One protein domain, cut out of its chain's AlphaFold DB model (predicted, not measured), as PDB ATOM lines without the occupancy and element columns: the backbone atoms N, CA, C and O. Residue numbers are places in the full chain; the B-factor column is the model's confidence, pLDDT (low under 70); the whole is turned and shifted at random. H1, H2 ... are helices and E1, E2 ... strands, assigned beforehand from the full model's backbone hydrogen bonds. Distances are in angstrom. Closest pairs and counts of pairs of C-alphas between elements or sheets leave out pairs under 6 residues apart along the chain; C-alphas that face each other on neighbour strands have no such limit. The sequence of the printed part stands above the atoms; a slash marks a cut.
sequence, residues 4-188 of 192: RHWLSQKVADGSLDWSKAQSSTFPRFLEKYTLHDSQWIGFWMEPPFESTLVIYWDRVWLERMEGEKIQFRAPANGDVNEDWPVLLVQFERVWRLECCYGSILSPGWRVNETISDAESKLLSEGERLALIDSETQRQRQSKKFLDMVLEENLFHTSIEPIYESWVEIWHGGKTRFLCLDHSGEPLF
ATOM      1  N   ARG A   4     -16.128  24.462   9.426       67.25
ATOM      2  CA  ARG A   4     -15.876  25.358   8.297       67.25
ATOM      3  C   ARG A   4     -16.778  25.037   7.112       67.25
ATOM      4  O   ARG A   4     -17.119  25.954   6.372       67.25
ATOM      5  N   HIS A   5     -17.200  23.782   6.933       69.06
ATOM      6  CA  HIS A   5     -18.088  23.408   5.832       69.06
ATOM      7  C   HIS A   5     -19.529  23.881   6.061       69.06
ATOM      8  O   HIS A   5     -20.111  24.485   5.164       69.06
ATOM      9  N   TRP A   6     -20.113  23.643   7.242       79.88
ATOM     10  CA  TRP A   6     -21.494  24.073   7.497       79.88
ATOM     11  C   TRP A   6     -21.586  25.592   7.679       79.88
ATOM     12  O   TRP A   6     -22.522  26.205   7.174       79.88
ATOM     13  N   LEU A   7     -20.606  26.214   8.347       80.62
ATOM     14  CA  LEU A   7     -20.609  27.652   8.620       80.62
ATOM     15  C   LEU A   7     -20.460  28.463   7.336       80.62
ATOM     16  O   LEU A   7     -21.225  29.395   7.109       80.62
ATOM     17  N   SER A   8     -19.514  28.087   6.466       72.81
ATOM     18  CA  SER A   8     -19.333  28.793   5.192       72.81
ATOM     19  C   SER A   8     -20.563  28.688   4.294       72.81
ATOM     20  O   SER A   8     -20.896  29.667   3.632       72.81
ATOM     21  N   GLN A   9     -21.268  27.553   4.317       77.00
ATOM     22  CA  GLN A   9     -22.534  27.397   3.609       77.00
ATOM     23  C   GLN A   9     -23.619  28.315   4.188       77.00
ATOM     24  O   GLN A   9     -24.152  29.122   3.436       77.00
ATOM     25  N   LYS A  10     -23.866  28.259   5.508       83.38
ATOM     26  CA  LYS A  10     -24.900  29.071   6.183       83.38
ATOM     27  C   LYS A  10     -24.682  30.582   6.055       83.38
ATOM     28  O   LYS A  10     -25.632  31.357   6.019       83.38
ATOM     29  N   VAL A  11     -23.423  31.022   6.053       78.56
ATOM     30  CA  VAL A  11     -23.081  32.436   5.839       78.56
ATOM     31  C   VAL A  11     -23.313  32.816   4.373       78.56
ATOM     32  O   VAL A  11     -23.858  33.880   4.098       78.56
ATOM     33  N   ALA A  12     -22.930  31.957   3.422       75.44
ATOM     34  CA  ALA A  12     -23.053  32.246   1.993       75.44
ATOM     35  C   ALA A  12     -24.504  32.237   1.482       75.44
ATOM     36  O   ALA A  12     -24.824  32.996   0.568       75.44
ATOM     37  N   ASP A  13     -25.370  31.388   2.036       81.38
ATOM     38  CA  ASP A  13     -26.788  31.301   1.665       81.38
ATOM     39  C   ASP A  13     -27.711  32.171   2.541       81.38
ATOM     40  O   ASP A  13     -28.912  32.247   2.281       81.38
ATOM     41  N   GLY A  14     -27.155  32.849   3.555       80.25
ATOM     42  CA  GLY A  14     -27.903  33.692   4.484       80.25
ATOM     43  C   GLY A  14     -28.839  32.912   5.415       80.25
ATOM     44  O   GLY A  14     -29.772  33.495   5.964       80.25
ATOM     45  N   SER A  15     -28.629  31.605   5.613       87.00
ATOM     46  CA  SER A  15     -29.515  30.741   6.405       87.00
ATOM     47  C   SER A  15     -29.203  30.727   7.912       87.00
ATOM     48  O   SER A  15     -29.557  29.773   8.617       87.00
ATOM     49  N   LEU A  16     -28.482  31.723   8.426       89.44
ATOM     50  CA  LEU A  16     -28.223  31.862   9.860       89.44
ATOM     51  C   LEU A  16     -29.518  32.232  10.596       89.44
ATOM     52  O   LEU A  16     -30.237  33.146  10.193       89.44
ATOM     53  N   ASP A  17     -29.811  31.542  11.702       91.44
ATOM     54  CA  ASP A  17     -31.008  31.814  12.507       91.44
ATOM     55  C   ASP A  17     -30.791  33.024  13.428       91.44
ATOM     56  O   ASP A  17     -30.610  32.910  14.643       91.44
ATOM     57  N   TRP A  18     -30.832  34.218  12.834       92.88
ATOM     58  CA  TRP A  18     -30.731  35.488  13.554       92.88
ATOM     59  C   TRP A  18     -31.856  35.707  14.577       92.88
ATOM     60  O   TRP A  18     -31.729  36.592  15.421       92.88
ATOM     61  N   SER A  19     -32.932  34.902  14.578       94.44
ATOM     62  CA  SER A  19     -33.967  34.972  15.623       94.44
ATOM     63  C   SER A  19     -33.457  34.532  17.002       94.44
ATOM     64  O   SER A  19     -34.075  34.850  18.019       94.44
ATOM     65  N   LYS A  20     -32.324  33.818  17.044       95.69
ATOM     66  CA  LYS A  20     -31.623  33.414  18.273       95.69
ATOM     67  C   LYS A  20     -30.549  34.405  18.710       95.69
ATOM     68  O   LYS A  20     -29.948  34.210  19.764       95.69
ATOM     69  N   ALA A  21     -30.288  35.440  17.915       96.81
ATOM     70  CA  ALA A  21     -29.280  36.433  18.241       96.81
ATOM     71  C   ALA A  21     -29.740  37.339  19.389       96.81
ATOM     72  O   ALA A  21     -30.922  37.652  19.539       96.81
ATOM     73  N   GLN A  22     -28.778  37.799  20.179       97.12
ATOM     74  CA  GLN A  22     -28.983  38.788  21.233       97.12
ATOM     75  C   GLN A  22     -28.593  40.167  20.705       97.12
ATOM     76  O   GLN A  22     -27.657  40.282  19.917       97.12
ATOM     77  N   SER A  23     -29.300  41.221  21.105       96.38
ATOM     78  CA  SER A  23     -29.057  42.579  20.602       96.38
ATOM     79  C   SER A  23     -28.481  43.480  21.685       96.38
ATOM     80  O   SER A  23     -29.113  43.673  22.720       96.38
ATOM     81  N   SER A  24     -27.342  44.105  21.398       95.81
ATOM     82  CA  SER A  24     -26.686  45.071  22.284       95.81
ATOM     83  C   SER A  24     -25.957  46.145  21.470       95.81
ATOM     84  O   SER A  24     -26.309  46.390  20.316       95.81
ATOM     85  N   THR A  25     -24.955  46.800  22.050       94.69
ATOM     86  CA  THR A  25     -23.952  47.577  21.307       94.69
ATOM     87  C   THR A  25     -22.601  46.874  21.390       94.69
ATOM     88  O   THR A  25     -22.314  46.179  22.366       94.69
ATOM     89  N   PHE A  26     -21.750  47.056  20.380       95.88
ATOM     90  CA  PHE A  26     -20.412  46.464  20.391       95.88
ATOM     91  C   PHE A  26     -19.516  46.947  21.552       95.88
ATOM     92  O   PHE A  26     -18.895  46.093  22.179       95.88
ATOM     93  N   PRO A  27     -19.520  48.239  21.953       95.81
ATOM     94  CA  PRO A  27     -18.813  48.671  23.161       95.81
ATOM     95  C   PRO A  27     -19.252  47.916  24.419       95.81
ATOM     96  O   PRO A  27     -18.415  47.419  25.160       95.81
ATOM     97  N   ARG A  28     -20.565  47.751  24.631       94.44
ATOM     98  CA  ARG A  28     -21.093  47.040  25.805       94.44
ATOM     99  C   ARG A  28     -20.717  45.557  25.813       94.44
ATOM    100  O   ARG A  28     -20.541  44.970  26.878       94.44
ATOM    101  N   PHE A  29     -20.616  44.941  24.638       95.31
ATOM    102  CA  PHE A  29     -20.076  43.592  24.514       95.31
ATOM    103  C   PHE A  29     -18.597  43.556  24.933       95.31
ATOM    104  O   PHE A  29     -18.236  42.729  25.770       95.31
ATOM    105  N   LEU A  30     -17.776  44.486  24.432       95.25
ATOM    106  CA  LEU A  30     -16.338  44.555  24.730       95.25
ATOM    107  C   LEU A  30     -16.014  44.963  26.181       95.25
ATOM    108  O   LEU A  30     -14.958  44.614  26.694       95.25
ATOM    109  N   GLU A  31     -16.931  45.634  26.885       93.00
ATOM    110  CA  GLU A  31     -16.814  45.890  28.333       93.00
ATOM    111  C   GLU A  31     -16.804  44.599  29.166       93.00
ATOM    112  O   GLU A  31     -16.258  44.573  30.270       93.00
ATOM    113  N   LYS A  32     -17.448  43.539  28.667       91.75
ATOM    114  CA  LYS A  32     -17.613  42.266  29.383       91.75
ATOM    115  C   LYS A  32     -16.768  41.149  28.816       91.75
ATOM    116  O   LYS A  32     -16.355  40.266  29.562       91.75
ATOM    117  N   TYR A  33     -16.557  41.167  27.510       93.50
ATOM    118  CA  TYR A  33     -15.912  40.091  26.799       93.50
ATOM    119  C   TYR A  33     -14.754  40.590  25.952       93.50
ATOM    120  O   TYR A  33     -14.816  41.659  25.360       93.50
ATOM    121  N   THR A  34     -13.718  39.767  25.833       93.81
ATOM    122  CA  THR A  34     -12.582  40.039  24.954       93.81
ATOM    123  C   THR A  34     -12.651  39.194  23.687       93.81
ATOM    124  O   THR A  34     -13.222  38.100  23.687       93.81
ATOM    125  N   LEU A  35     -12.054  39.709  22.612       94.81
ATOM    126  CA  LEU A  35     -11.746  38.957  21.397       94.81
ATOM    127  C   LEU A  35     -10.270  38.525  21.339       94.81
ATOM    128  O   LEU A  35      -9.860  37.935  20.346       94.81
ATOM    129  N   HIS A  36      -9.475  38.792  22.380       92.75
ATOM    130  CA  HIS A  36      -8.062  38.413  22.443       92.75
ATOM    131  C   HIS A  36      -7.864  36.913  22.195       92.75
ATOM    132  O   HIS A  36      -8.682  36.095  22.621       92.75
ATOM    133  N   ASP A  37      -6.801  36.565  21.470       91.88
ATOM    134  CA  ASP A  37      -6.451  35.209  21.019       91.88
ATOM    135  C   ASP A  37      -7.501  34.504  20.134       91.88
ATOM    136  O   ASP A  37      -7.276  33.391  19.649       91.88
ATOM    137  N   SER A  38      -8.627  35.159  19.840       92.00
ATOM    138  CA  SER A  38      -9.659  34.607  18.963       92.00
ATOM    139  C   SER A  38      -9.207  34.649  17.512       92.00
ATOM    140  O   SER A  38      -8.480  35.552  17.107       92.00
ATOM    141  N   GLN A  39      -9.662  33.703  16.693       88.25
ATOM    142  CA  GLN A  39      -9.337  33.715  15.269       88.25
ATOM    143  C   GLN A  39     -10.412  34.474  14.509       88.25
ATOM    144  O   GLN A  39     -11.579  34.079  14.470       88.25
ATOM    145  N   TRP A  40     -10.012  35.558  13.863       86.81
ATOM    146  CA  TRP A  40     -10.857  36.200  12.882       86.81
ATOM    147  C   TRP A  40     -10.974  35.298  11.659       86.81
ATOM    148  O   TRP A  40      -9.958  34.997  11.043       86.81
ATOM    149  N   ILE A  41     -12.201  34.889  11.314       83.56
ATOM    150  CA  ILE A  41     -12.505  34.047  10.151       83.56
ATOM    151  C   ILE A  41     -12.854  34.867   8.911       83.56
ATOM    152  O   ILE A  41     -12.489  34.480   7.807       83.56
ATOM    153  N   GLY A  42     -13.603  35.960   9.046       79.94
ATOM    154  CA  GLY A  42     -13.908  36.817   7.904       79.94
ATOM    155  C   GLY A  42     -14.959  37.883   8.171       79.94
ATOM    156  O   GLY A  42     -15.479  38.006   9.281       79.94
ATOM    157  N   PHE A  43     -15.253  38.660   7.134       82.19
ATOM    158  CA  PHE A  43     -16.229  39.744   7.158       82.19
ATOM    159  C   PHE A  43     -17.084  39.706   5.888       82.19
ATOM    160  O   PHE A  43     -16.557  39.637   4.776       82.19
ATOM    161  N   TRP A  44     -18.404  39.740   6.048       81.94
ATOM    162  CA  TRP A  44     -19.369  39.697   4.953       81.94
ATOM    163  C   TRP A  44     -20.201  40.967   4.958       81.94
ATOM    164  O   TRP A  44     -20.884  41.252   5.933       81.94
ATOM    165  N   MET A  45     -20.157  41.716   3.858       78.69
ATOM    166  CA  MET A  45     -21.055  42.849   3.653       78.69
ATOM    167  C   MET A  45     -22.362  42.354   3.036       78.69
ATOM    168  O   MET A  45     -22.366  41.792   1.939       78.69
ATOM    169  N   GLU A  46     -23.463  42.582   3.737       73.81
ATOM    170  CA  GLU A  46     -24.817  42.254   3.314       73.81
ATOM    171  C   GLU A  46     -25.511  43.542   2.826       73.81
ATOM    172  O   GLU A  46     -25.587  44.540   3.554       73.81
ATOM    173  N   PRO A  47     -26.010  43.588   1.578       64.75
ATOM    174  CA  PRO A  47     -26.696  44.773   1.083       64.75
ATOM    175  C   PRO A  47     -27.941  45.108   1.927       64.75
ATOM    176  O   PRO A  47     -28.683  44.198   2.288       64.75
ATOM    177  N   PRO A  48     -28.266  46.396   2.158       66.19
ATOM    178  CA  PRO A  48     -27.563  47.577   1.663       66.19
ATOM    179  C   PRO A  48     -26.523  48.177   2.630       66.19
ATOM    180  O   PRO A  48     -25.735  48.995   2.169       66.19
ATOM    181  N   PHE A  49     -26.525  47.821   3.922       73.38
ATOM    182  CA  PHE A  49     -25.619  48.385   4.946       73.38
ATOM    183  C   PHE A  49     -25.341  47.420   6.111       73.38
ATOM    184  O   PHE A  49     -24.777  47.837   7.116       73.38
ATOM    185  N   GLU A  50     -25.758  46.159   6.028       85.38
ATOM    186  CA  GLU A  50     -25.503  45.204   7.104       85.38
ATOM    187  C   GLU A  50     -24.123  44.586   6.905       85.38
ATOM    188  O   GLU A  50     -23.607  44.494   5.787       85.38
ATOM    189  N   SER A  51     -23.459  44.192   7.983       87.50
ATOM    190  CA  SER A  51     -22.241  43.401   7.838       87.50
ATOM    191  C   SER A  51     -22.057  42.432   8.979       87.50
ATOM    192  O   SER A  51     -22.292  42.783  10.132       87.50
ATOM    193  N   THR A  52     -21.591  41.235   8.648       90.06
ATOM    194  CA  THR A  52     -21.390  40.138   9.583       90.06
ATOM    195  C   THR A  52     -19.901  39.834   9.706       90.06
ATOM    196  O   THR A  52     -19.254  39.388   8.756       90.06
ATOM    197  N   LEU A  53     -19.364  40.061  10.898       90.19
ATOM    198  CA  LEU A  53     -18.053  39.606  11.333       90.19
ATOM    199  C   LEU A  53     -18.184  38.196  11.913       90.19
ATOM    200  O   LEU A  53     -19.063  37.934  12.734       90.19
ATOM    201  N   VAL A  54     -17.301  37.292  11.495       89.75
ATOM    202  CA  VAL A  54     -17.283  35.897  11.951       89.75
ATOM    203  C   VAL A  54     -15.962  35.616  12.653       89.75
ATOM    204  O   VAL A  54     -14.889  35.799  12.069       89.75
ATOM    205  N   ILE A  55     -16.047  35.162  13.900       91.25
ATOM    206  CA  ILE A  55     -14.908  34.924  14.789       91.25
ATOM    207  C   ILE A  55     -15.017  33.515  15.368       91.25
ATOM    208  O   ILE A  55     -16.082  33.099  15.823       91.25
ATOM    209  N   TYR A  56     -13.906  32.789  15.387       89.69
ATOM    210  CA  TYR A  56     -13.742  31.609  16.227       89.69
ATOM    211  C   TYR A  56     -13.233  32.088  17.586       89.69
ATOM    212  O   TYR A  56     -12.102  32.556  17.710       89.69
ATOM    213  N   TRP A  57     -14.131  32.102  18.561       92.31
ATOM    214  CA  TRP A  57     -14.001  32.920  19.759       92.31
ATOM    215  C   TRP A  57     -13.310  32.136  20.868       92.31
ATOM    216  O   TRP A  57     -13.798  31.084  21.281       92.31
ATOM    217  N   ASP A  58     -12.158  32.633  21.319       90.75
ATOM    218  CA  ASP A  58     -11.263  31.906  22.215       90.75
ATOM    219  C   ASP A  58     -11.975  31.499  23.514       90.75
ATOM    220  O   ASP A  58     -12.397  32.320  24.334       90.75
ATOM    221  N   ARG A  59     -12.109  30.185  23.705       86.81
ATOM    222  CA  ARG A  59     -12.804  29.609  24.859       86.81
ATOM    223  C   ARG A  59     -12.024  29.790  26.161       86.81
ATOM    224  O   ARG A  59     -12.639  29.878  27.225       86.81
ATOM    225  N   VAL A  60     -10.694  29.835  26.104       85.31
ATOM    226  CA  VAL A  60      -9.838  29.918  27.295       85.31
ATOM    227  C   VAL A  60     -10.075  31.239  28.017       85.31
ATOM    228  O   VAL A  60     -10.224  31.254  29.241       85.31
ATOM    229  N   TRP A  61     -10.180  32.342  27.277       85.00
ATOM    230  CA  TRP A  61     -10.536  33.642  27.834       85.00
ATOM    231  C   TRP A  61     -11.948  33.653  28.411       85.00
ATOM    232  O   TRP A  61     -12.139  34.139  29.526       85.00
ATOM    233  N   LEU A  62     -12.919  33.046  27.725       83.94
ATOM    234  CA  LEU A  62     -14.306  32.957  28.198       83.94
ATOM    235  C   LEU A  62     -14.440  32.178  29.510       83.94
ATOM    236  O   LEU A  62     -15.218  32.555  30.387       83.94
ATOM    237  N   GLU A  63     -13.665  31.111  29.682       82.62
ATOM    238  CA  GLU A  63     -13.666  30.323  30.916       82.62
ATOM    239  C   GLU A  63     -12.967  31.038  32.081       82.62
ATOM    240  O   GLU A  63     -13.312  30.792  33.245       82.62
ATOM    241  N   ARG A  64     -12.015  31.934  31.789       82.44
ATOM    242  CA  ARG A  64     -11.267  32.720  32.784       82.44
ATOM    243  C   ARG A  64     -12.020  33.942  33.304       82.44
ATOM    244  O   ARG A  64     -11.668  34.421  34.378       82.44
ATOM    245  N   MET A  65     -13.037  34.429  32.593       79.06
ATOM    246  CA  MET A  65     -13.846  35.560  33.055       79.06
ATOM    247  C   MET A  65     -14.564  35.241  34.375       79.06
ATOM    248  O   MET A  65     -15.050  34.127  34.602       79.06
ATOM    249  N   GLU A  66     -14.638  36.237  35.256       72.62
ATOM    250  CA  GLU A  66     -15.406  36.171  36.499       72.62
ATOM    251  C   GLU A  66     -16.877  36.553  36.241       72.62
ATOM    252  O   GLU A  66     -17.161  37.452  35.454       72.62
ATOM    253  N   GLY A  67     -17.823  35.887  36.915       76.12
ATOM    254  CA  GLY A  67     -19.260  36.175  36.798       76.12
ATOM    255  C   GLY A  67     -20.057  35.140  35.997       76.12
ATOM    256  O   GLY A  67     -19.782  33.940  36.060       76.12
ATOM    257  N   GLU A  68     -21.104  35.597  35.303       77.00
ATOM    258  CA  GLU A  68     -21.989  34.740  34.506       77.00
ATOM    259  C   GLU A  68     -21.255  34.209  33.269       77.00
ATOM    260  O   GLU A  68     -20.920  34.954  32.348       77.00
ATOM    261  N   LYS A  69     -21.009  32.897  33.248       81.88
ATOM    262  CA  LYS A  69     -20.253  32.238  32.180       81.88
ATOM    263  C   LYS A  69     -21.163  31.712  31.084       81.88
ATOM    264  O   LYS A  69     -22.232  31.160  31.362       81.88
ATOM    265  N   ILE A  70     -20.675  31.803  29.848       85.75
ATOM    266  CA  ILE A  70     -21.246  31.072  28.717       85.75
ATOM    267  C   ILE A  70     -21.162  29.577  29.037       85.75
ATOM    268  O   ILE A  70     -20.116  29.066  29.435       85.75
ATOM    269  N   GLN A  71     -22.292  28.885  28.916       83.69
ATOM    270  CA  GLN A  71     -22.375  27.461  29.219       83.69
ATOM    271  C   GLN A  71     -21.978  26.659  27.982       83.69
ATOM    272  O   GLN A  71     -22.774  26.498  27.058       83.69
ATOM    273  N   PHE A  72     -20.746  26.157  27.972       79.62
ATOM    274  CA  PHE A  72     -20.266  25.260  26.926       79.62
ATOM    275  C   PHE A  72     -20.660  23.818  27.227       79.62
ATOM    276  O   PHE A  72     -20.629  23.370  28.376       79.62
ATOM    277  N   ARG A  73     -20.981  23.053  26.181       72.44
ATOM    278  CA  ARG A  73     -21.044  21.596  26.307       72.44
ATOM    279  C   ARG A  73     -19.633  21.060  26.562       72.44
ATOM    280  O   ARG A  73     -18.644  21.606  26.070       72.44
ATOM    281  N   ALA A  74     -19.540  20.007  27.369       66.81
ATOM    282  CA  ALA A  74     -18.276  19.309  27.556       66.81
ATOM    283  C   ALA A  74     -17.838  18.700  26.213       66.81
ATOM    284  O   ALA A  74     -18.689  18.111  25.536       66.81
ATOM    285  N   PRO A  75     -16.554  18.818  25.834       64.00
ATOM    286  CA  PRO A  75     -16.079  18.240  24.591       64.00
ATOM    287  C   PRO A  75     -16.270  16.731  24.606       64.00
ATOM    288  O   PRO A  75     -15.894  16.051  25.565       64.00
ATOM    289  N   ALA A  76     -16.866  16.198  23.539       60.28
ATOM    290  CA  ALA A  76     -17.206  14.779  23.447       60.28
ATOM    291  C   ALA A  76     -15.963  13.868  23.510       60.28
ATOM    292  O   ALA A  76     -16.058  12.711  23.914       60.28
ATOM    293  N   ASN A  77     -14.801  14.397  23.123       62.81
ATOM    294  CA  ASN A  77     -13.506  13.720  23.060       62.81
ATOM    295  C   ASN A  77     -12.485  14.232  24.095       62.81
ATOM    296  O   ASN A  77     -11.358  13.742  24.120       62.81
ATOM    297  N   GLY A  78     -12.859  15.185  24.958       61.28
ATOM    298  CA  GLY A  78     -11.950  15.778  25.944       61.28
ATOM    299  C   GLY A  78     -10.938  16.784  25.379       61.28
ATOM    300  O   GLY A  78     -10.142  17.305  26.160       61.28
ATOM    301  N   ASP A  79     -10.963  17.081  24.073       61.41
ATOM    302  CA  ASP A  79     -10.117  18.116  23.473       61.41
ATOM    303  C   ASP A  79     -10.827  19.474  23.536       61.41
ATOM    304  O   ASP A  79     -11.834  19.718  22.876       61.41
ATOM    305  N   VAL A  80     -10.310  20.368  24.374       60.16
ATOM    306  CA  VAL A  80     -10.845  21.725  24.565       60.16
ATOM    307  C   VAL A  80     -10.586  22.652  23.374       60.16
ATOM    308  O   VAL A  80     -11.259  23.677  23.264       60.16
ATOM    309  N   ASN A  81      -9.651  22.312  22.479       56.31
ATOM    310  CA  ASN A  81      -9.276  23.163  21.344       56.31
ATOM    311  C   ASN A  81     -10.135  22.919  20.093       56.31
ATOM    312  O   ASN A  81     -10.242  23.798  19.237       56.31
ATOM    313  N   GLU A  82     -10.779  21.754  19.983       60.84
ATOM    314  CA  GLU A  82     -11.660  21.427  18.850       60.84
ATOM    315  C   GLU A  82     -13.074  22.032  18.981       60.84
ATOM    316  O   GLU A  82     -13.858  21.968  18.035       60.84
ATOM    317  N   ASP A  83     -13.366  22.673  20.119       73.62
ATOM    318  CA  ASP A  83     -14.717  23.029  20.562       73.62
ATOM    319  C   ASP A  83     -14.895  24.523  20.904       73.62
ATOM    320  O   ASP A  83     -15.732  24.873  21.747       73.62
ATOM    321  N   TRP A  84     -14.123  25.435  20.299       85.50
ATOM    322  CA  TRP A  84     -14.380  26.861  20.529       85.50
ATOM    323  C   TRP A  84     -15.705  27.281  19.874       85.50
ATOM    324  O   TRP A  84     -16.084  26.763  18.818       85.50
ATOM    325  N   PRO A  85     -16.452  28.202  20.495       90.62
ATOM    326  CA  PRO A  85     -17.657  28.741  19.889       90.62
ATOM    327  C   PRO A  85     -17.349  29.587  18.647       90.62
ATOM    328  O   PRO A  85     -16.312  30.241  18.536       90.62
ATOM    329  N   VAL A  86     -18.310  29.643  17.732       92.00
ATOM    330  CA  VAL A  86     -18.332  30.617  16.641       92.00
ATOM    331  C   VAL A  86     -19.175  31.805  17.083       92.00
ATOM    332  O   VAL A  86     -20.372  31.662  17.330       92.00
ATOM    333  N   LEU A  87     -18.566  32.984  17.146       95.19
ATOM    334  CA  LEU A  87     -19.256  34.245  17.372       95.19
ATOM    335  C   LEU A  87     -19.502  34.940  16.031       95.19
ATOM    336  O   LEU A  87     -18.566  35.279  15.307       95.19
ATOM    337  N   LEU A  88     -20.772  35.181  15.721       94.81
ATOM    338  CA  LEU A  88     -21.198  36.028  14.619       94.81
ATOM    339  C   LEU A  88     -21.682  37.362  15.179       94.81
ATOM    340  O   LEU A  88     -22.598  37.410  16.005       94.81
ATOM    341  N   VAL A  89     -21.064  38.439  14.714       95.69
ATOM    342  CA  VAL A  89     -21.366  39.811  15.112       95.69
ATOM    343  C   VAL A  89     -21.893  40.538  13.892       95.69
ATOM    344  O   VAL A  89     -21.149  40.774  12.943       95.69
ATOM    345  N   GLN A  90     -23.171  40.891  13.908       94.38
ATOM    346  CA  GLN A  90     -23.779  41.635  12.820       94.38
ATOM    347  C   GLN A  90     -24.032  43.081  13.213       94.38
ATOM    348  O   GLN A  90     -24.750  43.383  14.170       94.38
ATOM    349  N   PHE A  91     -23.443  43.969  12.431       93.25
ATOM    350  CA  PHE A  91     -23.642  45.402  12.491       93.25
ATOM    351  C   PHE A  91     -24.818  45.753  11.580       93.25
ATOM    352  O   PHE A  91     -24.757  45.515  10.374       93.25
ATOM    353  N   GLU A  92     -25.895  46.299  12.145       89.00
ATOM    354  CA  GLU A  92     -27.113  46.615  11.382       89.00
ATOM    355  C   GLU A  92     -26.890  47.727  10.346       89.00
ATOM    356  O   GLU A  92     -27.585  47.793   9.331       89.00
ATOM    357  N   ARG A  93     -25.960  48.652  10.623       88.19
ATOM    358  CA  ARG A  93     -25.725  49.837   9.790       88.19
ATOM    359  C   ARG A  93     -24.245  50.181   9.728       88.19
ATOM    360  O   ARG A  93     -23.790  51.088  10.414       88.19
ATOM    361  N   VAL A  94     -23.486  49.479   8.898       87.62
ATOM    362  CA  VAL A  94     -22.104  49.840   8.570       87.62
ATOM    363  C   VAL A  94     -22.095  51.008   7.598       87.62
ATOM    364  O   VAL A  94     -22.642  50.953   6.497       87.62
ATOM    365  N   TRP A  95     -21.452  52.084   8.026       83.50
ATOM    366  CA  TRP A  95     -21.249  53.282   7.232       83.50
ATOM    367  C   TRP A  95     -19.959  53.201   6.414       83.50
ATOM    368  O   TRP A  95     -19.956  53.449   5.207       83.50
ATOM    369  N   ARG A  96     -18.858  52.878   7.090       83.25
ATOM    370  CA  ARG A  96     -17.527  52.814   6.499       83.25
ATOM    371  C   ARG A  96     -16.801  51.619   7.065       83.25
ATOM    372  O   ARG A  96     -16.966  51.264   8.230       83.25
ATOM    373  N   LEU A  97     -16.000  51.038   6.195       84.75
ATOM    374  CA  LEU A  97     -15.093  49.959   6.494       84.75
ATOM    375  C   LEU A  97     -13.750  50.343   5.892       84.75
ATOM    376  O   LEU A  97     -13.668  50.606   4.689       84.75
ATOM    377  N   GLU A  98     -12.719  50.399   6.719       85.31
ATOM    378  CA  GLU A  98     -11.341  50.561   6.273       85.31
ATOM    379  C   GLU A  98     -10.491  49.414   6.794       85.31
ATOM    380  O   GLU A  98     -10.773  48.844   7.843       85.31
ATOM    381  N   CYS A  99      -9.483  49.035   6.013       80.00
ATOM    382  CA  CYS A  99      -8.526  48.013   6.399       80.00
ATOM    383  C   CYS A  99      -7.223  48.192   5.628       80.00
ATOM    384  O   CYS A  99      -7.213  48.778   4.541       80.00
ATOM    385  N   CYS A 100      -6.136  47.622   6.140       74.44
ATOM    386  CA  CYS A 100      -4.834  47.654   5.473       74.44
ATOM    387  C   CYS A 100      -4.707  46.705   4.258       74.44
ATOM    388  O   CYS A 100      -3.726  46.790   3.517       74.44
ATOM    389  N   TYR A 101      -5.675  45.818   4.004       62.56
ATOM    390  CA  TYR A 101      -5.663  44.917   2.849       62.56
ATOM    391  C   TYR A 101      -6.333  45.567   1.637       62.56
ATOM    392  O   TYR A 101      -7.518  45.898   1.638       62.56
ATOM    393  N   GLY A 102      -5.586  45.693   0.541       43.19
ATOM    394  CA  GLY A 102      -6.032  46.356  -0.689       43.19
ATOM    395  C   GLY A 102      -7.212  45.711  -1.441       43.19
ATOM    396  O   GLY A 102      -7.552  46.192  -2.519       43.19
ATOM    397  N   SER A 103      -7.851  44.647  -0.935       42.59
ATOM    398  CA  SER A 103      -8.966  43.974  -1.624       42.59
ATOM    399  C   SER A 103     -10.039  43.402  -0.678       42.59
ATOM    400  O   SER A 103     -10.222  42.191  -0.587       42.59
ATOM    401  N   ILE A 104     -10.806  44.270  -0.016       47.59
ATOM    402  CA  ILE A 104     -11.982  43.891   0.807       47.59
ATOM    403  C   ILE A 104     -13.180  43.417  -0.049       47.59
ATOM    404  O   ILE A 104     -14.133  42.827   0.446       47.59
ATOM    405  N   LEU A 105     -13.169  43.659  -1.362       43.03
ATOM    406  CA  LEU A 105     -14.373  43.542  -2.198       43.03
ATOM    407  C   LEU A 105     -14.701  42.122  -2.697       43.03
ATOM    408  O   LEU A 105     -15.530  41.981  -3.594       43.03
ATOM    409  N   SER A 106     -14.087  41.074  -2.145       44.62
ATOM    410  CA  SER A 106     -14.489  39.693  -2.445       44.62
ATOM    411  C   SER A 106     -15.325  39.131  -1.288       44.62
ATOM    412  O   SER A 106     -14.780  38.935  -0.202       44.62
ATOM    413  N   PRO A 107     -16.631  38.857  -1.489       45.03
ATOM    414  CA  PRO A 107     -17.443  38.133  -0.515       45.03
ATOM    415  C   PRO A 107     -16.744  36.833  -0.104       45.03
ATOM    416  O   PRO A 107     -16.293  36.077  -0.963       45.03
ATOM    417  N   GLY A 108     -16.647  36.567   1.201       50.56
ATOM    418  CA  GLY A 108     -15.957  35.376   1.698       50.56
ATOM    419  C   GLY A 108     -14.466  35.545   1.972       50.56
ATOM    420  O   GLY A 108     -13.738  34.551   1.922       50.56
ATOM    421  N   TRP A 109     -14.001  36.766   2.259       54.47
ATOM    422  CA  TRP A 109     -12.619  36.991   2.670       54.47
ATOM    423  C   TRP A 109     -12.318  36.223   3.958       54.47
ATOM    424  O   TRP A 109     -12.878  36.509   5.016       54.47
ATOM    425  N   ARG A 110     -11.452  35.214   3.829       55.28
ATOM    426  CA  ARG A 110     -10.947  34.425   4.945       55.28
ATOM    427  C   ARG A 110      -9.664  35.051   5.447       55.28
ATOM    428  O   ARG A 110      -8.603  34.821   4.871       55.28
ATOM    429  N   VAL A 111      -9.781  35.835   6.504       61.34
ATOM    430  CA  VAL A 111      -8.649  36.079   7.391       61.34
ATOM    431  C   VAL A 111      -8.565  34.829   8.269       61.34
ATOM    432  O   VAL A 111      -9.581  34.196   8.536       61.34
ATOM    433  N   ASN A 112      -7.374  34.357   8.597       68.31
ATOM    434  CA  ASN A 112      -7.217  33.362   9.655       68.31
ATOM    435  C   ASN A 112      -6.115  33.881  10.561       68.31
ATOM    436  O   ASN A 112      -5.018  33.326  10.626       68.31
ATOM    437  N   GLU A 113      -6.392  35.049  11.126       82.00
ATOM    438  CA  GLU A 113      -5.459  35.785  11.957       82.00
ATOM    439  C   GLU A 113      -6.007  35.849  13.367       82.00
ATOM    440  O   GLU A 113      -7.209  35.994  13.600       82.00
ATOM    441  N   THR A 114      -5.092  35.707  14.311       89.44
ATOM    442  CA  THR A 114      -5.391  35.856  15.720       89.44
ATOM    443  C   THR A 114      -5.599  37.332  16.024       89.44
ATOM    444  O   THR A 114      -4.755  38.151  15.670       89.44
ATOM    445  N   ILE A 115      -6.705  37.659  16.679       91.81
ATOM    446  CA  ILE A 115      -7.030  39.002  17.148       91.81
ATOM    447  C   ILE A 115      -6.161  39.298  18.375       91.81
ATOM    448  O   ILE A 115      -6.214  38.569  19.367       91.81
ATOM    449  N   SER A 116      -5.353  40.357  18.305       92.12
ATOM    450  CA  SER A 116      -4.615  40.870  19.459       92.12
ATOM    451  C   SER A 116      -5.469  41.804  20.297       92.12
ATOM    452  O   SER A 116      -5.389  41.746  21.519       92.12
ATOM    453  N   ASP A 117      -6.287  42.649  19.677       92.38
ATOM    454  CA  ASP A 117      -7.171  43.541  20.420       92.38
ATOM    455  C   ASP A 117      -8.415  43.922  19.617       92.38
ATOM    456  O   ASP A 117      -8.459  43.830  18.387       92.38
ATOM    457  N   ALA A 118      -9.451  44.337  20.337       95.31
ATOM    458  CA  ALA A 118     -10.646  44.913  19.756       95.31
ATOM    459  C   ALA A 118     -11.179  46.014  20.669       95.31
ATOM    460  O   ALA A 118     -11.481  45.778  21.840       95.31
ATOM    461  N   GLU A 119     -11.380  47.197  20.101       96.94
ATOM    462  CA  GLU A 119     -11.963  48.333  20.799       96.94
ATOM    463  C   GLU A 119     -13.209  48.840  20.080       96.94
ATOM    464  O   GLU A 119     -13.362  48.745  18.861       96.94
ATOM    465  N   SER A 120     -14.137  49.406  20.847       96.75
ATOM    466  CA  SER A 120     -15.261  50.124  20.272       96.75
ATOM    467  C   SER A 120     -15.709  51.256  21.167       96.75
ATOM    468  O   SER A 120     -15.860  51.087  22.375       96.75
ATOM    469  N   LYS A 121     -15.965  52.412  20.558       95.69
ATOM    470  CA  LYS A 121     -16.385  53.615  21.271       95.69
ATOM    471  C   LYS A 121     -17.491  54.351  20.535       95.69
ATOM    472  O   LYS A 121     -17.547  54.353  19.307       95.69
ATOM    473  N   LEU A 122     -18.352  55.008  21.305       94.62
ATOM    474  CA  LEU A 122     -19.289  55.994  20.777       94.62
ATOM    475  C   LEU A 122     -18.508  57.240  20.352       94.62
ATOM    476  O   LEU A 122     -17.704  57.754  21.130       94.62
ATOM    477  N   LEU A 123     -18.758  57.734  19.143       93.25
ATOM    478  CA  LEU A 123     -18.149  58.971  18.677       93.25
ATOM    479  C   LEU A 123     -18.796  60.184  19.338       93.25
ATOM    480  O   LEU A 123     -20.021  60.320  19.401       93.25
ATOM    481  N   SER A 124     -17.947  61.105  19.782       92.00
ATOM    482  CA  SER A 124     -18.367  62.435  20.208       92.00
ATOM    483  C   SER A 124     -18.917  63.251  19.034       92.00
ATOM    484  O   SER A 124     -18.672  62.963  17.862       92.00
ATOM    485  N   GLU A 125     -19.645  64.327  19.337       89.00
ATOM    486  CA  GLU A 125     -20.137  65.253  18.311       89.00
ATOM    487  C   GLU A 125     -19.005  65.825  17.447       89.00
ATOM    488  O   GLU A 125     -19.121  65.831  16.224       89.00
ATOM    489  N   GLY A 126     -17.884  66.217  18.062       90.44
ATOM    490  CA  GLY A 126     -16.718  66.725  17.335       90.44
ATOM    491  C   GLY A 126     -16.111  65.695  16.377       90.44
ATOM    492  O   GLY A 126     -15.801  66.034  15.238       90.44
ATOM    493  N   GLU A 127     -15.998  64.431  16.799       91.50
ATOM    494  CA  GLU A 127     -15.515  63.342  15.936       91.50
ATOM    495  C   GLU A 127     -16.479  63.069  14.772       91.50
ATOM    496  O   GLU A 127     -16.034  62.881  13.639       91.50
ATOM    497  N   ARG A 128     -17.797  63.108  15.014       88.75
ATOM    498  CA  ARG A 128     -18.809  62.949  13.956       88.75
ATOM    499  C   ARG A 128     -18.748  64.075  12.922       88.75
ATOM    500  O   ARG A 128     -18.818  63.801  11.726       88.75
ATOM    501  N   LEU A 129     -18.581  65.325  13.354       87.19
ATOM    502  CA  LEU A 129     -18.451  66.471  12.446       87.19
ATOM    503  C   LEU A 129     -17.171  66.389  11.605       87.19
ATOM    504  O   LEU A 129     -17.231  66.552  10.388       87.19
ATOM    505  N   ALA A 130     -16.036  66.037  12.217       88.19
ATOM    506  CA  ALA A 130     -14.782  65.839  11.489       88.19
ATOM    507  C   ALA A 130     -14.895  64.741  10.413       88.19
ATOM    508  O   ALA A 130     -14.316  64.843   9.328       88.19
ATOM    509  N   LEU A 131     -15.681  63.698  10.692       85.00
ATOM    510  CA  LEU A 131     -15.968  62.623   9.748       85.00
ATOM    511  C   LEU A 131     -16.803  63.107   8.555       85.00
ATOM    512  O   LEU A 131     -16.485  62.785   7.410       85.00
ATOM    513  N   ILE A 132     -17.833  63.921   8.806       84.00
ATOM    514  CA  ILE A 132     -18.639  64.566   7.758       84.00
ATOM    515  C   ILE A 132     -17.754  65.443   6.870       84.00
ATOM    516  O   ILE A 132     -17.845  65.358   5.639       84.00
ATOM    517  N   ASP A 133     -16.878  66.247   7.468       85.12
ATOM    518  CA  ASP A 133     -15.968  67.131   6.738       85.12
ATOM    519  C   ASP A 133     -15.023  66.331   5.829       85.12
ATOM    520  O   ASP A 133     -14.900  66.635   4.638       85.12
ATOM    521  N   SER A 134     -14.430  65.251   6.350       83.69
ATOM    522  CA  SER A 134     -13.592  64.315   5.584       83.69
ATOM    523  C   SER A 134     -14.322  63.747   4.358       83.69
ATOM    524  O   SER A 134     -13.796  63.758   3.243       83.69
ATOM    525  N   GLU A 135     -15.570  63.301   4.513       80.94
ATOM    526  CA  GLU A 135     -16.334  62.731   3.396       80.94
ATOM    527  C   GLU A 135     -16.841  63.782   2.404       80.94
ATOM    528  O   GLU A 135     -16.972  63.494   1.208       80.94
ATOM    529  N   THR A 136     -17.083  65.012   2.874       79.12
ATOM    530  CA  THR A 136     -17.372  66.164   2.004       79.12
ATOM    531  C   THR A 136     -16.202  66.390   1.055       79.12
ATOM    532  O   THR A 136     -16.390  66.491  -0.158       79.12
ATOM    533  N   GLN A 137     -14.979  66.404   1.595       78.00
ATOM    534  CA  GLN A 137     -13.759  66.570   0.804       78.00
ATOM    535  C   GLN A 137     -13.561  65.424  -0.197       78.00
ATOM    536  O   GLN A 137     -13.099  65.655  -1.313       78.00
ATOM    537  N   ARG A 138     -13.968  64.200   0.163       76.19
ATOM    538  CA  ARG A 138     -13.922  63.018  -0.715       76.19
ATOM    539  C   ARG A 138     -15.048  62.970  -1.761       76.19
ATOM    540  O   ARG A 138     -15.039  62.061  -2.587       76.19
ATOM    541  N   GLN A 139     -15.998  63.912  -1.746       71.00
ATOM    542  CA  GLN A 139     -17.187  63.948  -2.617       71.00
ATOM    543  C   GLN A 139     -18.067  62.682  -2.541       71.00
ATOM    544  O   GLN A 139     -18.736  62.318  -3.505       71.00
ATOM    545  N   ARG A 140     -18.084  61.993  -1.392       67.81
ATOM    546  CA  ARG A 140     -18.790  60.707  -1.211       67.81
ATOM    547  C   ARG A 140     -20.150  60.828  -0.518       67.81
ATOM    548  O   ARG A 140     -20.740  59.821  -0.130       67.81
ATOM    549  N   GLN A 141     -20.672  62.041  -0.348       65.12
ATOM    550  CA  GLN A 141     -21.871  62.243   0.459       65.12
ATOM    551  C   GLN A 141     -23.165  61.885  -0.272       65.12
ATOM    552  O   GLN A 141     -23.455  62.367  -1.366       65.12
ATOM    553  N   SER A 142     -23.997  61.099   0.407       69.25
ATOM    554  CA  SER A 142     -25.422  60.980   0.112       69.25
ATOM    555  C   SER A 142     -26.225  61.631   1.238       69.25
ATOM    556  O   SER A 142     -25.764  61.697   2.374       69.25
ATOM    557  N   LYS A 143     -27.455  62.080   0.967       70.94
ATOM    558  CA  LYS A 143     -28.351  62.586   2.023       70.94
ATOM    559  C   LYS A 143     -28.520  61.566   3.163       70.94
ATOM    560  O   LYS A 143     -28.423  61.918   4.329       70.94
ATOM    561  N   LYS A 144     -28.640  60.285   2.801       70.25
ATOM    562  CA  LYS A 144     -28.728  59.161   3.740       70.25
ATOM    563  C   LYS A 144     -27.505  59.045   4.663       70.25
ATOM    564  O   LYS A 144     -27.650  58.612   5.798       70.25
ATOM    565  N   PHE A 145     -26.317  59.426   4.188       71.44
ATOM    566  CA  PHE A 145     -25.111  59.475   5.017       71.44
ATOM    567  C   PHE A 145     -25.222  60.549   6.105       71.44
ATOM    568  O   PHE A 145     -24.972  60.254   7.269       71.44
ATOM    569  N   LEU A 146     -25.630  61.765   5.736       73.31
ATOM    570  CA  LEU A 146     -25.764  62.869   6.689       73.31
ATOM    571  C   LEU A 146     -26.835  62.576   7.740       73.31
ATOM    572  O   LEU A 146     -26.568  62.752   8.924       73.31
ATOM    573  N   ASP A 147     -27.994  62.068   7.314       74.69
ATOM    574  CA  ASP A 147     -29.088  61.707   8.220       74.69
ATOM    575  C   ASP A 147     -28.596  60.682   9.266       74.69
ATOM    576  O   ASP A 147     -28.787  60.862  10.462       74.69
ATOM    577  N   MET A 148     -27.841  59.662   8.847       70.75
ATOM    578  CA  MET A 148     -27.334  58.625   9.752       70.75
ATOM    579  C   MET A 148     -26.256  59.129  10.728       70.75
ATOM    580  O   MET A 148     -26.289  58.779  11.904       70.75
ATOM    581  N   VAL A 149     -25.304  59.959  10.281       75.44
ATOM    582  CA  VAL A 149     -24.259  60.492  11.181       75.44
ATOM    583  C   VAL A 149     -24.838  61.479  12.200       75.44
ATOM    584  O   VAL A 149     -24.344  61.561  13.325       75.44
ATOM    585  N   LEU A 150     -25.872  62.233  11.820       75.00
ATOM    586  CA  LEU A 150     -26.463  63.269  12.664       75.00
ATOM    587  C   LEU A 150     -27.543  62.732  13.612       75.00
ATOM    588  O   LEU A 150     -27.688  63.257  14.716       75.00
ATOM    589  N   GLU A 151     -28.294  61.707  13.206       71.38
ATOM    590  CA  GLU A 151     -29.439  61.197  13.973       71.38
ATOM    591  C   GLU A 151     -29.094  59.996  14.866       71.38
ATOM    592  O   GLU A 151     -29.843  59.701  15.802       71.38
ATOM    593  N   GLU A 152     -27.969  59.310  14.629       70.81
ATOM    594  CA  GLU A 152     -27.632  58.072  15.337       70.81
ATOM    595  C   GLU A 152     -26.417  58.171  16.268       70.81
ATOM    596  O   GLU A 152     -25.501  58.992  16.133       70.81
ATOM    597  N   ASN A 153     -26.403  57.252  17.235       86.81
ATOM    598  CA  ASN A 153     -25.200  56.891  17.966       86.81
ATOM    599  C   ASN A 153     -24.259  56.170  16.996       86.81
ATOM    600  O   ASN A 153     -24.456  54.994  16.702       86.81
ATOM    601  N   LEU A 154     -23.270  56.899  16.481       91.19
ATOM    602  CA  LEU A 154     -22.247  56.356  15.599       91.19
ATOM    603  C   LEU A 154     -21.097  55.812  16.440       91.19
ATOM    604  O   LEU A 154     -20.498  56.543  17.229       91.19
ATOM    605  N   PHE A 155     -20.778  54.543  16.253       93.94
ATOM    606  CA  PHE A 155     -19.663  53.879  16.899       93.94
ATOM    607  C   PHE A 155     -18.491  53.755  15.932       93.94
ATOM    608  O   PHE A 155     -18.678  53.584  14.726       93.94
ATOM    609  N   HIS A 156     -17.286  53.820  16.483       95.06
ATOM    610  CA  HIS A 156     -16.062  53.401  15.819       95.06
ATOM    611  C   HIS A 156     -15.573  52.123  16.487       95.06
ATOM    612  O   HIS A 156     -15.490  52.070  17.715       95.06
ATOM    613  N   THR A 157     -15.299  51.099  15.692       95.38
ATOM    614  CA  THR A 157     -14.773  49.809  16.131       95.38
ATOM    615  C   THR A 157     -13.467  49.543  15.416       95.38
ATOM    616  O   THR A 157     -13.477  49.499  14.190       95.38
ATOM    617  N   SER A 158     -12.395  49.320  16.169       94.38
ATOM    618  CA  SER A 158     -11.125  48.824  15.643       94.38
ATOM    619  C   SER A 158     -10.942  47.368  16.058       94.38
ATOM    620  O   SER A 158     -11.238  47.000  17.197       94.38
ATOM    621  N   ILE A 159     -10.499  46.533  15.124       92.00
ATOM    622  CA  ILE A 159     -10.082  45.155  15.377       92.00
ATOM    623  C   ILE A 159      -8.676  45.008  14.816       92.00
ATOM    624  O   ILE A 159      -8.462  45.180  13.613       92.00
ATOM    625  N   GLU A 160      -7.745  44.660  15.694       89.81
ATOM    626  CA  GLU A 160      -6.324  44.528  15.396       89.81
ATOM    627  C   GLU A 160      -5.922  43.061  15.543       89.81
ATOM    628  O   GLU A 160      -6.026  42.489  16.633       89.81
ATOM    629  N   PRO A 161      -5.514  42.403  14.453       83.94
ATOM    630  CA  PRO A 161      -4.824  41.127  14.531       83.94
ATOM    631  C   PRO A 161      -3.368  41.255  15.000       83.94
ATOM    632  O   PRO A 161      -2.787  42.332  15.008       83.94
ATOM    633  N   ILE A 162      -2.753  40.125  15.369       79.06
ATOM    634  CA  ILE A 162      -1.351  40.053  15.832       79.06
ATOM    635  C   ILE A 162      -0.350  40.540  14.769       79.06
ATOM    636  O   ILE A 162       0.737  41.016  15.104       79.06
ATOM    637  N   TYR A 163      -0.672  40.368  13.488       75.00
ATOM    638  CA  TYR A 163       0.165  40.843  12.385       75.00
ATOM    639  C   TYR A 163      -0.198  42.288  12.027       75.00
ATOM    640  O   TYR A 163      -1.181  42.789  12.542       75.00
ATOM    641  N   GLU A 164       0.607  42.974  11.197       67.06
ATOM    642  CA  GLU A 164       0.439  44.402  10.832       67.06
ATOM    643  C   GLU A 164      -0.834  44.667  10.004       67.06
ATOM    644  O   GLU A 164      -0.806  45.131   8.859       67.06
ATOM    645  N   SER A 165      -1.976  44.344  10.587       74.50
ATOM    646  CA  SER A 165      -3.279  44.450  10.005       74.50
ATOM    647  C   SER A 165      -4.282  45.063  10.953       74.50
ATOM    648  O   SER A 165      -4.075  45.133  12.159       74.50
ATOM    649  N   TRP A 166      -5.341  45.615  10.376       83.81
ATOM    650  CA  TRP A 166      -6.400  46.253  11.137       83.81
ATOM    651  C   TRP A 166      -7.655  46.360  10.289       83.81
ATOM    652  O   TRP A 166      -7.589  46.417   9.052       83.81
ATOM    653  N   VAL A 167      -8.791  46.429  10.973       87.06
ATOM    654  CA  VAL A 167     -10.057  46.865  10.400       87.06
ATOM    655  C   VAL A 167     -10.722  47.875  11.298       87.06
ATOM    656  O   VAL A 167     -10.924  47.630  12.483       87.06
ATOM    657  N   GLU A 168     -11.132  48.972  10.679       91.56
ATOM    658  CA  GLU A 168     -11.961  49.989  11.295       91.56
ATOM    659  C   GLU A 168     -13.357  49.935  10.684       91.56
ATOM    660  O   GLU A 168     -13.544  49.973   9.463       91.56
ATOM    661  N   ILE A 169     -14.350  49.837  11.558       91.38
ATOM    662  CA  ILE A 169     -15.763  49.795  11.219       91.38
ATOM    663  C   ILE A 169     -16.411  50.990  11.886       91.38
ATOM    664  O   ILE A 169     -16.409  51.121  13.110       91.38
ATOM    665  N   TRP A 170     -17.039  51.834  11.085       91.75
ATOM    666  CA  TRP A 170     -17.939  52.843  11.604       91.75
ATOM    667  C   TRP A 170     -19.360  52.381  11.374       91.75
ATOM    668  O   TRP A 170     -19.757  52.133  10.231       91.75
ATOM    669  N   HIS A 171     -20.127  52.259  12.448       91.94
ATOM    670  CA  HIS A 171     -21.465  51.684  12.390       91.94
ATOM    671  C   HIS A 171     -22.436  52.368  13.343       91.94
ATOM    672  O   HIS A 171     -22.047  52.895  14.384       91.94
ATOM    673  N   GLY A 172     -23.701  52.396  12.943       89.19
ATOM    674  CA  GLY A 172     -24.822  52.858  13.752       89.19
ATOM    675  C   GLY A 172     -25.734  51.705  14.167       89.19
ATOM    676  O   GLY A 172     -25.563  50.554  13.757       89.19
ATOM    677  N   GLY A 173     -26.753  52.040  14.953       85.81
ATOM    678  CA  GLY A 173     -27.774  51.088  15.383       85.81
ATOM    679  C   GLY A 173     -27.303  50.084  16.437       85.81
ATOM    680  O   GLY A 173     -26.379  50.339  17.216       85.81
ATOM    681  N   LYS A 174     -28.016  48.957  16.520       91.38
ATOM    682  CA  LYS A 174     -27.660  47.860  17.421       91.38
ATOM    683  C   LYS A 174     -26.712  46.894  16.720       91.38
ATOM    684  O   LYS A 174     -26.647  46.806  15.496       91.38
ATOM    685  N   THR A 175     -26.008  46.125  17.533       95.00
ATOM    686  CA  THR A 175     -25.220  44.978  17.102       95.00
ATOM    687  C   THR A 175     -25.947  43.708  17.533       95.00
ATOM    688  O   THR A 175     -26.399  43.604  18.679       95.00
ATOM    689  N   ARG A 176     -26.086  42.747  16.618       96.50
ATOM    690  CA  ARG A 176     -26.653  41.424  16.898       96.50
ATOM    691  C   ARG A 176     -25.527  40.413  17.084       96.50
ATOM    692  O   ARG A 176     -24.609  40.354  16.277       96.50
ATOM    693  N   PHE A 177     -25.623  39.613  18.136       97.44
ATOM    694  CA  PHE A 177     -24.634  38.611  18.516       97.44
ATOM    695  C   PHE A 177     -25.281  37.234  18.483       97.44
ATOM    696  O   PHE A 177     -26.181  36.942  19.276       97.44
ATOM    697  N   LEU A 178     -24.818  36.388  17.571       96.56
ATOM    698  CA  LEU A 178     -25.200  34.986  17.492       96.56
ATOM    699  C   LEU A 178     -23.967  34.147  17.822       96.56
ATOM    700  O   LEU A 178     -22.998  34.145  17.073       96.56
ATOM    701  N   CYS A 179     -23.998  33.454  18.956       95.44
ATOM    702  CA  CYS A 179     -22.944  32.526  19.349       95.44
ATOM    703  C   CYS A 179     -23.427  31.108  19.076       95.44
ATOM    704  O   CYS A 179     -24.548  30.772  19.451       95.44
ATOM    705  N   LEU A 180     -22.609  30.297  18.418       92.56
ATOM    706  CA  LEU A 180     -22.918  28.914  18.078       92.56
ATOM    707  C   LEU A 180     -21.828  28.000  18.638       92.56
ATOM    708  O   LEU A 180     -20.651  28.354  18.614       92.56
ATOM    709  N   ASP A 181     -22.197  26.817  19.119       88.81
ATOM    710  CA  ASP A 181     -21.222  25.768  19.420       88.81
ATOM    711  C   ASP A 181     -20.682  25.112  18.129       88.81
ATOM    712  O   ASP A 181     -21.110  25.425  17.014       88.81
ATOM    713  N   HIS A 182     -19.741  24.173  18.264       81.69
ATOM    714  CA  HIS A 182     -19.143  23.461  17.124       81.69
ATOM    715  C   HIS A 182     -20.174  22.703  16.262       81.69
ATOM    716  O   HIS A 182     -19.928  22.428  15.081       81.69
ATOM    717  N   SER A 183     -21.329  22.351  16.843       83.69
ATOM    718  CA  SER A 183     -22.433  21.662  16.172       83.69
ATOM    719  C   SER A 183     -23.406  22.622  15.481       83.69
ATOM    720  O   SER A 183     -24.284  22.180  14.739       83.69
ATOM    721  N   GLY A 184     -23.215  23.933  15.657       86.44
ATOM    722  CA  GLY A 184     -24.071  24.977  15.108       86.44
ATOM    723  C   GLY A 184     -25.308  25.267  15.959       86.44
ATOM    724  O   GLY A 184     -26.221  25.933  15.468       86.44
ATOM    725  N   GLU A 185     -25.351  24.779  17.201       89.00
ATOM    726  CA  GLU A 185     -26.430  25.059  18.149       89.00
ATOM    727  C   GLU A 185     -26.182  26.393  18.867       89.00
ATOM    728  O   GLU A 185     -25.041  26.692  19.227       89.00
ATOM    729  N   PRO A 186     -27.222  27.211  19.104       92.62
ATOM    730  CA  PRO A 186     -27.053  28.525  19.705       92.62
ATOM    731  C   PRO A 186     -26.634  28.453  21.177       92.62
ATOM    732  O   PRO A 186     -27.219  27.728  21.983       92.62
ATOM    733  N   LEU A 187     -25.660  29.289  21.533       92.94
ATOM    734  CA  LEU A 187     -25.188  29.531  22.888       92.94
ATOM    735  C   LEU A 187     -25.664  30.905  23.372       92.94
ATOM    736  O   LEU A 187     -25.587  31.906  22.658       92.94
ATOM    737  N   PHE A 188     -26.137  30.957  24.614       93.38
ATOM    738  CA  PHE A 188     -26.525  32.204  25.267       93.38
ATOM    739  C   PHE A 188     -25.284  32.973  25.748       93.38
ATOM    740  O   PHE A 188     -24.363  32.360  26.293       93.38
TER     741      PHE A 188
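This is residues 4 to 188 of the 192 residues of an uncharacterized protein of Proteobacteria bacterium (UniProt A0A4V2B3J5). Six antiparallel strands close into a barrel, and the hairpin of helices H4 and H5 lies at one end of the long axis, with H5 packed on the barrel's outside. Helix H3 and the long loop of residues 65 to 85 lie toward the opposite end, while H1 and H2 pack on the outside of the barrel wall and the short strand E1 is added to E7. The printed part has 185 residues, with elements in the order H1 E1 H2 E2 E3 H3 E4 E5 H4 H5 E6 E7; the class is mixed, helices and strands. It is compact, with a radius of gyration of the C-alphas of 17.0 A, yet elongated, spanning 57 by 35 by 35 A.

Go round the barrel through E2, residues 39 to 46, E3, residues 50 to 56, E4, residues 86 to 99, E7, residues 167 to 180, E6, residues 155 to 161, E5, residues 109 to 122, and back to E2. Look for these N and O pairs within hydrogen-bond range: N 44 and O 52 at 2.9 A in the hairpin E2 and E3, N 53 and O 89 at 2.8 A for E3 and E4, N 88 and O 178 at 2.8 A for E4 and E7, N 157 and O 169 at 2.8 A in the hairpin E6 and E7, N 119 and O 158 at 2.9 A for E5 and E6, and N 40 and O 113 at 2.8 A for E5 and E2. E1, residues 22 to 24, is not in the ring but is antiparallel to E7, with N 22 and O 177 at 2.9 A. E4 bends by 121 degrees at residue 95, E5 by 106 degrees at residue 112 and E7 by 118 degrees at residue 170. Outside the barrel, H1, residues 4 to 12, is on it at a height over the sheet of 9.8 A, over E3 and along it at 3 degrees on the local plane; 2 of its C-alphas fall on E4, only just too few to be over that strand. H2, residues 26 to 30, is on it at 6.0 A, over none of the strands; its closest C-alphas to E5 are those of Pro 27 and Ser 120, 4.8 A apart. H5, residues 143 to 151, is on it at 10.2 A, over E4 and only just over E7, where 3 of its C-alphas fall, slantwise to E4 at 52 degrees on the local plane. H4, residues 125 to 137, is not on the barrel; with residues 128 to 132 alone it touches H5, the closest C-alphas being those of Arg 128 and Val 149 at 6.6 A, in a helical hairpin with a shallow tilt of 13 degrees, opposite ways. H3, residues 59 to 64, is not on the barrel. In H1, H2, H3, H4 and H5 every O i to N i+4 pair is within hydrogen-bond range.

Find C-alpha 4 at (-15.876, 25.358, 8.297), where H1 begins. E5 runs 27.1 A from its first to its last C-alpha, E7 23.4 A, E4 22.4 A, and H4 18.7 A. E7 ends at C-alpha 180, (-22.918, 28.914, 18.078).

The two C-alphas farthest apart, those of Asn 77 and Gln 137, are 57.3 A apart. The printed part has no cut, and its one long link is H3 to E4. Mean pLDDT of the printed part is 82.3; look for values under 70 at residues 4 to 5, 47 to 48, 74 to 82, 101 to 112, 140 to 142 and 164.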